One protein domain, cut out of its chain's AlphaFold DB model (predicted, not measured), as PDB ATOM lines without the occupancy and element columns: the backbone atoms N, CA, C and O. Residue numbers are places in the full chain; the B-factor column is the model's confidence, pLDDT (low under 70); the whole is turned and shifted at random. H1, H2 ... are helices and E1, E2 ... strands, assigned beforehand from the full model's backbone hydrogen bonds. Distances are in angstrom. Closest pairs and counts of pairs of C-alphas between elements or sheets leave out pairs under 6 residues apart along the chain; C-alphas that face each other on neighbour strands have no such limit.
ATOM      1  N   VAL A 501     -39.693 -27.128 -37.913       96.12
ATOM      2  CA  VAL A 501     -39.849 -27.324 -39.360       96.12
ATOM      3  C   VAL A 501     -39.345 -28.710 -39.755       96.12
ATOM      4  O   VAL A 501     -38.224 -29.078 -39.412       96.12
ATOM      5  N   ASP A 502     -40.160 -29.474 -40.492       95.44
ATOM      6  CA  ASP A 502     -39.744 -30.708 -41.172       95.44
ATOM      7  C   ASP A 502     -39.073 -30.361 -42.513       95.44
ATOM      8  O   ASP A 502     -39.729 -30.226 -43.551       95.44
ATOM      9  N   THR A 503     -37.749 -30.204 -42.499       94.56
ATOM     10  CA  THR A 503     -36.961 -29.769 -43.668       94.56
ATOM     11  C   THR A 503     -37.045 -30.755 -44.832       94.56
ATOM     12  O   THR A 503     -36.994 -30.355 -45.997       94.56
ATOM     13  N   LYS A 504     -37.258 -32.048 -44.550       94.19
ATOM     14  CA  LYS A 504     -37.467 -33.062 -45.588       94.19
ATOM     15  C   LYS A 504     -38.782 -32.821 -46.325       94.19
ATOM     16  O   LYS A 504     -38.783 -32.792 -47.554       94.19
ATOM     17  N   TRP A 505     -39.880 -32.618 -45.593       95.25
ATOM     18  CA  TRP A 505     -41.170 -32.288 -46.207       95.25
ATOM     19  C   TRP A 505     -41.085 -30.984 -47.004       95.25
ATOM     20  O   TRP A 505     -41.518 -30.944 -48.155       95.25
ATOM     21  N   LEU A 506     -40.467 -29.942 -46.434       96.75
ATOM     22  CA  LEU A 506     -40.274 -28.650 -47.100       96.75
ATOM     23  C   LEU A 506     -39.567 -28.804 -48.455       96.75
ATOM     24  O   LEU A 506     -39.993 -28.209 -49.448       96.75
ATOM     25  N   ASN A 507     -38.512 -29.618 -48.511       95.62
ATOM     26  CA  ASN A 507     -37.728 -29.842 -49.724       95.62
ATOM     27  C   ASN A 507     -38.455 -30.706 -50.774       95.62
ATOM     28  O   ASN A 507     -38.227 -30.516 -51.965       95.62
ATOM     29  N   GLU A 508     -39.346 -31.615 -50.364       96.38
ATOM     30  CA  GLU A 508     -40.117 -32.480 -51.275       96.38
ATOM     31  C   GLU A 508     -41.279 -31.758 -51.985       96.38
ATOM     32  O   GLU A 508     -41.767 -32.242 -53.008       96.38
ATOM     33  N   LYS A 509     -41.753 -30.619 -51.462       96.88
ATOM     34  CA  LYS A 509     -42.851 -29.848 -52.071       96.88
ATOM     35  C   LYS A 509     -42.344 -28.819 -53.075       96.88
ATOM     36  O   LYS A 509     -41.368 -28.120 -52.814       96.88
ATOM     37  N   GLU A 510     -43.055 -28.669 -54.190       93.56
ATOM     38  CA  GLU A 510     -42.789 -27.618 -55.183       93.56
ATOM     39  C   GLU A 510     -43.619 -26.352 -54.921       93.56
ATOM     40  O   GLU A 510     -43.085 -25.245 -54.988       93.56
ATOM     41  N   ASP A 511     -44.905 -26.498 -54.576       94.62
ATOM     42  CA  ASP A 511     -45.795 -25.360 -54.331       94.62
ATOM     43  C   ASP A 511     -45.443 -24.624 -53.015       94.62
ATOM     44  O   ASP A 511     -45.341 -25.259 -51.959       94.62
ATOM     45  N   PRO A 512     -45.285 -23.283 -53.026       91.69
ATOM     46  CA  PRO A 512     -44.944 -22.516 -51.827       91.69
ATOM     47  C   PRO A 512     -45.954 -22.603 -50.676       91.69
ATOM     48  O   PRO A 512     -45.567 -22.367 -49.532       91.69
ATOM     49  N   ARG A 513     -47.238 -22.891 -50.934       93.69
ATOM     50  CA  ARG A 513     -48.237 -23.064 -49.867       93.69
ATOM     51  C   ARG A 513     -48.099 -24.437 -49.227       93.69
ATOM     52  O   ARG A 513     -48.090 -24.499 -48.002       93.69
ATOM     53  N   ASP A 514     -47.892 -25.482 -50.024       95.75
ATOM     54  CA  ASP A 514     -47.661 -26.844 -49.524       95.75
ATOM     55  C   ASP A 514     -46.368 -26.932 -48.694       95.75
ATOM     56  O   ASP A 514     -46.314 -27.634 -47.684       95.75
ATOM     57  N   LYS A 515     -45.326 -26.163 -49.058       96.38
ATOM     58  CA  LYS A 515     -44.095 -26.041 -48.252       96.38
ATOM     59  C   LYS A 515     -44.363 -25.569 -46.820       96.38
ATOM     60  O   LYS A 515     -43.659 -25.991 -45.907       96.38
ATOM     61  N   ARG A 516     -45.374 -24.719 -46.597       94.81
ATOM     62  CA  ARG A 516     -45.708 -24.201 -45.256       94.81
ATOM     63  C   ARG A 516     -46.308 -25.264 -44.341       94.81
ATOM     64  O   ARG A 516     -46.249 -25.093 -43.131       94.81
ATOM     65  N   GLU A 517     -46.812 -26.373 -44.886       95.06
ATOM     66  CA  GLU A 517     -47.252 -27.528 -44.091       95.06
ATOM     67  C   GLU A 517     -46.082 -28.243 -43.391       95.06
ATOM     68  O   GLU A 517     -46.311 -29.052 -42.498       95.06
ATOM     69  N   ALA A 518     -44.827 -27.923 -43.745       96.19
ATOM     70  CA  ALA A 518     -43.648 -28.371 -43.002       96.19
ATOM     71  C   ALA A 518     -43.562 -27.781 -41.585       96.19
ATOM     72  O   ALA A 518     -42.805 -28.298 -40.765       96.19
ATOM     73  N   ILE A 519     -44.260 -26.671 -41.316       96.19
ATOM     74  CA  ILE A 519     -44.165 -25.932 -40.056       96.19
ATOM     75  C   ILE A 519     -45.087 -26.576 -39.018       96.19
ATOM     76  O   ILE A 519     -46.312 -26.520 -39.135       96.19
ATOM     77  N   GLY A 520     -44.490 -27.147 -37.975       95.31
ATOM     78  CA  GLY A 520     -45.185 -27.706 -36.824       95.31
ATOM     79  C   GLY A 520     -45.344 -26.677 -35.707       95.31
ATOM     80  O   GLY A 520     -44.359 -26.210 -35.134       95.31
ATOM     81  N   VAL A 521     -46.589 -26.356 -35.350       93.50
ATOM     82  CA  VAL A 521     -46.939 -25.474 -34.219       93.50
ATOM     83  C   VAL A 521     -47.541 -26.267 -33.057       93.50
ATOM     84  O   VAL A 521     -48.119 -27.334 -33.263       93.50
ATOM     85  N   TYR A 522     -47.458 -25.742 -31.830       91.38
ATOM     86  CA  TYR A 522     -48.021 -26.370 -30.621       91.38
ATOM     87  C   TYR A 522     -47.657 -27.865 -30.507       91.38
ATOM     88  O   TYR A 522     -46.477 -28.205 -30.486       91.38
ATOM     89  N   GLU A 523     -48.641 -28.771 -30.469       89.81
ATOM     90  CA  GLU A 523     -48.438 -30.227 -30.397       89.81
ATOM     91  C   GLU A 523     -47.662 -30.803 -31.593       89.81
ATOM     92  O   GLU A 523     -46.966 -31.805 -31.450       89.81
ATOM     93  N   GLN A 524     -47.736 -30.150 -32.757       90.38
ATOM     94  CA  GLN A 524     -47.054 -30.570 -33.983       90.38
ATOM     95  C   GLN A 524     -45.585 -30.135 -34.015       90.38
ATOM     96  O   GLN A 524     -44.839 -30.615 -34.863       90.38
ATOM     97  N   SER A 525     -45.154 -29.260 -33.097       87.69
ATOM     98  CA  SER A 525     -43.744 -28.864 -32.991       87.69
ATOM     99  C   SER A 525     -42.831 -30.040 -32.616       87.69
ATOM    100  O   SER A 525     -41.674 -30.076 -33.028       87.69
ATOM    101  N   GLY A 526     -43.351 -31.054 -31.915       84.25
ATOM    102  CA  GLY A 526     -42.583 -32.250 -31.574       84.25
ATOM    103  C   GLY A 526     -41.326 -31.953 -30.745       84.25
ATOM    104  O   GLY A 526     -41.255 -30.964 -30.019       84.25
ATOM    105  N   LEU A 527     -40.333 -32.843 -30.828       81.25
ATOM    106  CA  LEU A 527     -39.010 -32.644 -30.230       81.25
ATOM    107  C   LEU A 527     -38.007 -32.264 -31.324       81.25
ATOM    108  O   LEU A 527     -38.047 -32.831 -32.418       81.25
ATOM    109  N   SER A 528     -37.092 -31.342 -31.021       76.12
ATOM    110  CA  SER A 528     -36.007 -31.011 -31.947       76.12
ATOM    111  C   SER A 528     -35.052 -32.199 -32.110       76.12
ATOM    112  O   SER A 528     -34.893 -33.029 -31.210       76.12
ATOM    113  N   ALA A 529     -34.410 -32.287 -33.276       82.12
ATOM    114  CA  ALA A 529     -33.513 -33.394 -33.611       82.12
ATOM    115  C   ALA A 529     -32.013 -33.032 -33.568       82.12
ATOM    116  O   ALA A 529     -31.188 -33.853 -33.962       82.12
ATOM    117  N   TYR A 530     -31.643 -31.856 -33.042       82.62
ATOM    118  CA  TYR A 530     -30.247 -31.386 -32.950       82.62
ATOM    119  C   TYR A 530     -29.323 -32.293 -32.115       82.62
ATOM    120  O   TYR A 530     -28.130 -32.408 -32.396       82.62
ATOM    121  N   LEU A 531     -29.876 -32.965 -31.098       74.81
ATOM    122  CA  LEU A 531     -29.129 -33.801 -30.145       74.81
ATOM    123  C   LEU A 531     -29.382 -35.307 -30.310       74.81
ATOM    124  O   LEU A 531     -28.873 -36.114 -29.532       74.81
ATOM    125  N   ILE A 532     -30.165 -35.708 -31.315       62.81
ATOM    126  CA  ILE A 532     -30.454 -37.119 -31.580       62.81
ATOM    127  C   ILE A 532     -29.311 -37.701 -32.419       62.81
ATOM    128  O   ILE A 532     -29.352 -37.674 -33.647       62.81
ATOM    129  N   ALA A 533     -28.300 -38.269 -31.761       53.75
ATOM    130  CA  ALA A 533     -27.343 -39.147 -32.428       53.75
ATOM    131  C   ALA A 533     -27.978 -40.535 -32.613       53.75
ATOM    132  O   ALA A 533     -28.358 -41.191 -31.638       53.75
ATOM    133  N   ASN A 534     -28.098 -41.018 -33.853       53.81
ATOM    134  CA  ASN A 534     -28.463 -42.410 -34.088       53.81
ATOM    135  C   ASN A 534     -27.242 -43.283 -33.772       53.81
ATOM    136  O   ASN A 534     -26.389 -43.515 -34.625       53.81
ATOM    137  N   SER A 535     -27.176 -43.813 -32.550       47.81
ATOM    138  CA  SER A 535     -26.096 -44.704 -32.095       47.81
ATOM    139  C   SER A 535     -25.964 -46.002 -32.905       47.81
ATOM    140  O   SER A 535     -24.986 -46.729 -32.746       47.81
ATOM    141  N   SER A 536     -26.932 -46.300 -33.780       48.66
ATOM    142  CA  SER A 536     -26.917 -47.448 -34.695       48.66
ATOM    143  C   SER A 536     -26.440 -47.094 -36.113       48.66
ATOM    144  O   SER A 536     -26.283 -47.993 -36.938       48.66
ATOM    145  N   ALA A 537     -26.245 -45.810 -36.432       52.28
ATOM    146  CA  ALA A 537     -25.828 -45.371 -37.759       52.28
ATOM    147  C   ALA A 537     -24.298 -45.489 -37.944       52.28
ATOM    148  O   ALA A 537     -23.549 -45.392 -36.973       52.28
ATOM    149  N   PRO A 538     -23.781 -45.710 -39.168       49.44
ATOM    150  CA  PRO A 538     -22.339 -45.766 -39.417       49.44
ATOM    151  C   PRO A 538     -21.661 -44.436 -39.065       49.44
ATOM    152  O   PRO A 538     -22.189 -43.381 -39.421       49.44
ATOM    153  N   VAL A 539     -20.508 -44.481 -38.387       44.09
ATOM    154  CA  VAL A 539     -19.690 -43.293 -38.067       44.09
ATOM    155  C   VAL A 539     -19.384 -42.538 -39.365       44.09
ATOM    156  O   VAL A 539     -18.887 -43.144 -40.313       44.09
ATOM    157  N   GLY A 540     -19.717 -41.242 -39.421       46.00
ATOM    158  CA  GLY A 540     -19.550 -40.407 -40.622       46.00
ATOM    159  C   GLY A 540     -20.743 -40.368 -41.593       46.00
ATOM    160  O   GLY A 540     -20.608 -39.834 -42.687       46.00
ATOM    161  N   SER A 541     -21.903 -40.922 -41.224       50.31
ATOM    162  CA  SER A 541     -23.182 -40.665 -41.915       50.31
ATOM    163  C   SER A 541     -23.903 -39.460 -41.308       50.31
ATOM    164  O   SER A 541     -23.729 -39.211 -40.120       50.31
ATOM    165  N   ASP A 542     -24.790 -38.794 -42.057       46.78
ATOM    166  CA  ASP A 542     -25.609 -37.646 -41.605       46.78
ATOM    167  C   ASP A 542     -26.425 -37.902 -40.317       46.78
ATOM    168  O   ASP A 542     -26.920 -36.975 -39.683       46.78
ATOM    169  N   GLN A 543     -26.574 -39.170 -39.915       46.97
ATOM    170  CA  GLN A 543     -27.275 -39.604 -38.701       46.97
ATOM    171  C   GLN A 543     -26.341 -39.974 -37.532       46.97
ATOM    172  O   GLN A 543     -26.824 -40.268 -36.439       46.97
ATOM    173  N   ASN A 544     -25.024 -39.979 -37.758       45.41
ATOM    174  CA  ASN A 544     -23.973 -40.262 -36.776       45.41
ATOM    175  C   ASN A 544     -22.854 -39.203 -36.812       45.41
ATOM    176  O   ASN A 544     -21.681 -39.511 -36.584       45.41
ATOM    177  N   LEU A 545     -23.199 -37.967 -37.171       45.19
ATOM    178  CA  LEU A 545     -22.277 -36.846 -37.068       45.19
ATOM    179  C   LEU A 545     -22.164 -36.463 -35.587       45.19
ATOM    180  O   LEU A 545     -23.160 -36.196 -34.922       45.19
ATOM    181  N   VAL A 546     -20.940 -36.523 -35.069       46.53
ATOM    182  CA  VAL A 546     -20.552 -36.000 -33.757       46.53
ATOM    183  C   VAL A 546     -19.515 -34.926 -34.046       46.53
ATOM    184  O   VAL A 546     -18.375 -35.249 -34.377       46.53
ATOM    185  N   TYR A 547     -19.915 -33.659 -33.970       45.78
ATOM    186  CA  TYR A 547     -18.999 -32.526 -34.097       45.78
ATOM    187  C   TYR A 547     -18.816 -31.848 -32.725       45.78
ATOM    188  O   TYR A 547     -19.780 -31.352 -32.154       45.78
ATOM    189  N   GLY A 548     -17.576 -31.802 -32.215       44.25
ATOM    190  CA  GLY A 548     -17.137 -30.929 -31.103       44.25
ATOM    191  C   GLY A 548     -17.060 -31.549 -29.688       44.25
ATOM    192  O   GLY A 548     -17.800 -32.479 -29.381       44.25
ATOM    193  N   PRO A 549     -16.154 -31.075 -28.798       39.12
ATOM    194  CA  PRO A 549     -15.466 -31.888 -27.782       39.12
ATOM    195  C   PRO A 549     -16.175 -31.950 -26.413       39.12
ATOM    196  O   PRO A 549     -15.517 -31.988 -25.372       39.12
ATOM    197  N   GLY A 550     -17.510 -31.927 -26.362       51.16
ATOM    198  CA  GLY A 550     -18.216 -31.915 -25.079       51.16
ATOM    199  C   GLY A 550     -19.738 -31.837 -25.166       51.16
ATOM    200  O   GLY A 550     -20.318 -31.682 -26.231       51.16
ATOM    201  N   VAL A 551     -20.392 -31.926 -24.006       57.34
ATOM    202  CA  VAL A 551     -21.858 -31.993 -23.823       57.34
ATOM    203  C   VAL A 551     -22.605 -30.658 -24.040       57.34
ATOM    204  O   VAL A 551     -23.685 -30.483 -23.479       57.34
ATOM    205  N   HIS A 552     -22.013 -29.708 -24.776       74.25
ATOM    206  CA  HIS A 552     -22.432 -28.292 -24.811       74.25
ATOM    207  C   HIS A 552     -22.741 -27.735 -26.213       74.25
ATOM    208  O   HIS A 552     -23.237 -26.621 -26.322       74.25
ATOM    209  N   PHE A 553     -22.487 -28.497 -27.280       86.38
ATOM    210  CA  PHE A 553     -22.815 -28.131 -28.664       86.38
ATOM    211  C   PHE A 553     -23.723 -29.207 -29.289       86.38
ATOM    212  O   PHE A 553     -23.676 -30.363 -28.851       86.38
ATOM    213  N   PRO A 554     -24.561 -28.870 -30.291       82.69
ATOM    214  CA  PRO A 554     -25.426 -29.848 -30.946       82.69
ATOM    215  C   PRO A 554     -24.612 -30.912 -31.695       82.69
ATOM    216  O   PRO A 554     -23.568 -30.624 -32.278       82.69
ATOM    217  N   ALA A 555     -25.131 -32.142 -31.740       76.00
ATOM    218  CA  ALA A 555     -24.507 -33.231 -32.494       76.00
ATOM    219  C   ALA A 555     -24.684 -33.045 -34.013       76.00
ATOM    220  O   ALA A 555     -23.792 -33.369 -34.794       76.00
ATOM    221  N   ASN A 556     -25.825 -32.488 -34.429       81.44
ATOM    222  CA  ASN A 556     -26.153 -32.224 -35.825       81.44
ATOM    223  C   ASN A 556     -26.723 -30.808 -35.996       81.44
ATOM    224  O   ASN A 556     -27.753 -30.505 -35.408       81.44
ATOM    225  N   TRP A 557     -26.095 -29.990 -36.844       87.19
ATOM    226  CA  TRP A 557     -26.519 -28.621 -37.180       87.19
ATOM    227  C   TRP A 557     -27.538 -28.533 -38.332       87.19
ATOM    228  O   TRP A 557     -28.097 -27.470 -38.561       87.19
ATOM    229  N   ASP A 558     -27.793 -29.627 -39.055       88.00
ATOM    230  CA  ASP A 558     -28.760 -29.700 -40.166       88.00
ATOM    231  C   ASP A 558     -29.770 -30.848 -39.935       88.00
ATOM    232  O   ASP A 558     -29.805 -31.829 -40.691       88.00
ATOM    233  N   PRO A 559     -30.545 -30.836 -38.831       88.25
ATOM    234  CA  PRO A 559     -31.496 -31.903 -38.544       88.25
ATOM    235  C   PRO A 559     -32.751 -31.831 -39.430       88.25
ATOM    236  O   PRO A 559     -33.139 -30.780 -39.935       88.25
ATOM    237  N   ARG A 560     -33.472 -32.959 -39.543       89.38
ATOM    238  CA  ARG A 560     -34.790 -32.990 -40.206       89.38
ATOM    239  C   ARG A 560     -35.817 -32.096 -39.502       89.38
ATOM    240  O   ARG A 560     -36.564 -31.405 -40.177       89.38
ATOM    241  N   TYR A 561     -35.885 -32.177 -38.173       91.12
ATOM    242  CA  TYR A 561     -36.777 -31.361 -37.345       91.12
ATOM    243  C   TYR A 561     -35.957 -30.247 -36.695       91.12
ATOM    244  O   TYR A 561     -35.315 -30.462 -35.662       91.12
ATOM    245  N   THR A 562     -35.949 -29.094 -37.361       93.31
ATOM    246  CA  THR A 562     -35.212 -27.873 -36.991       93.31
ATOM    247  C   THR A 562     -36.138 -26.852 -36.319       93.31
ATOM    248  O   THR A 562     -37.341 -27.094 -36.199       93.31
ATOM    249  N   PHE A 563     -35.611 -25.711 -35.878       95.25
ATOM    250  CA  PHE A 563     -36.410 -24.624 -35.315       95.25
ATOM    251  C   PHE A 563     -37.232 -23.896 -36.380       95.25
ATOM    252  O   PHE A 563     -36.720 -23.499 -37.425       95.25
ATOM    253  N   TYR A 564     -38.500 -23.621 -36.067       95.62
ATOM    254  CA  TYR A 564     -39.229 -22.544 -36.730       95.62
ATOM    255  C   TYR A 564     -38.830 -21.224 -36.066       95.62
ATOM    256  O   TYR A 564     -39.461 -20.785 -35.105       95.62
ATOM    257  N   GLN A 565     -37.733 -20.647 -36.549       94.75
ATOM    258  CA  GLN A 565     -37.073 -19.472 -35.979       94.75
ATOM    259  C   GLN A 565     -37.175 -18.252 -36.895       94.75
ATOM    260  O   GLN A 565     -37.252 -18.383 -38.121       94.75
ATOM    261  N   GLY A 566     -37.168 -17.054 -36.317       93.75
ATOM    262  CA  GLY A 566     -37.133 -15.833 -37.113       93.75
ATOM    263  C   GLY A 566     -37.131 -14.543 -36.310       93.75
ATOM    264  O   GLY A 566     -37.380 -14.534 -35.108       93.75
ATOM    265  N   VAL A 567     -36.887 -13.441 -37.019       92.00
ATOM    266  CA  VAL A 567     -37.038 -12.076 -36.504       92.00
ATOM    267  C   VAL A 567     -38.243 -11.384 -37.134       92.00
ATOM    268  O   VAL A 567     -38.554 -11.610 -38.306       92.00
ATOM    269  N   THR A 568     -38.904 -10.502 -36.383       87.19
ATOM    270  CA  THR A 568     -40.049  -9.735 -36.913       87.19
ATOM    271  C   THR A 568     -39.608  -8.686 -37.936       87.19
ATOM    272  O   THR A 568     -40.261  -8.546 -38.962       87.19
TER     273      THR A 568
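This is residues 501 to 568 of the 1094 residues of the protein "Alkaline phosphatase" of Exophiala mesophila (UniProt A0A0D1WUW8). There is little regular structure here: a helical hairpin, H1 and H2, and a short H3 lie toward one end, and a long looping stretch, residues 526 to 560, reaches out to the other before strand E1. The 68 printed residues run H1, H2, H3, E1, class mixed, with under half in named elements. The whole is loose, radius of gyration of the C-alphas 13.9 A, spanning 39 by 26 by 21 A, only just elongated.

Start at H2, residues 512 to 518: it touches H1, residues 503 to 508, closest C-alphas Lys 515 and Leu 506 at 4.8 A, opposite ways at a steep tilt of 39 degrees. H3, residues 522 to 525, is apart from both. E1, residues 561 to 567, pairs with no named strand, but residues 501 to 502 pair antiparallel with its 561 to 562. Every O i to N i+4 pair is within hydrogen-bond range in H1; H2 has 0 of 3, but 3 of 4 O i to N i+3 pairs; H3 is too short for an O i to N i+4 pair.

Find C-alpha 512 at (-44.944, -22.516, -51.827); H2 runs 10.7 A. E1 runs 19.3 A to C-alpha 567 at (-37.038, -12.076, -36.504).

The farthest C-alphas, Asp 511 and Pro 549, are 40.8 A apart. The printed part has no cut; H3 to E1 is a long link, and residues 532 to 551 have pLDDT under 70.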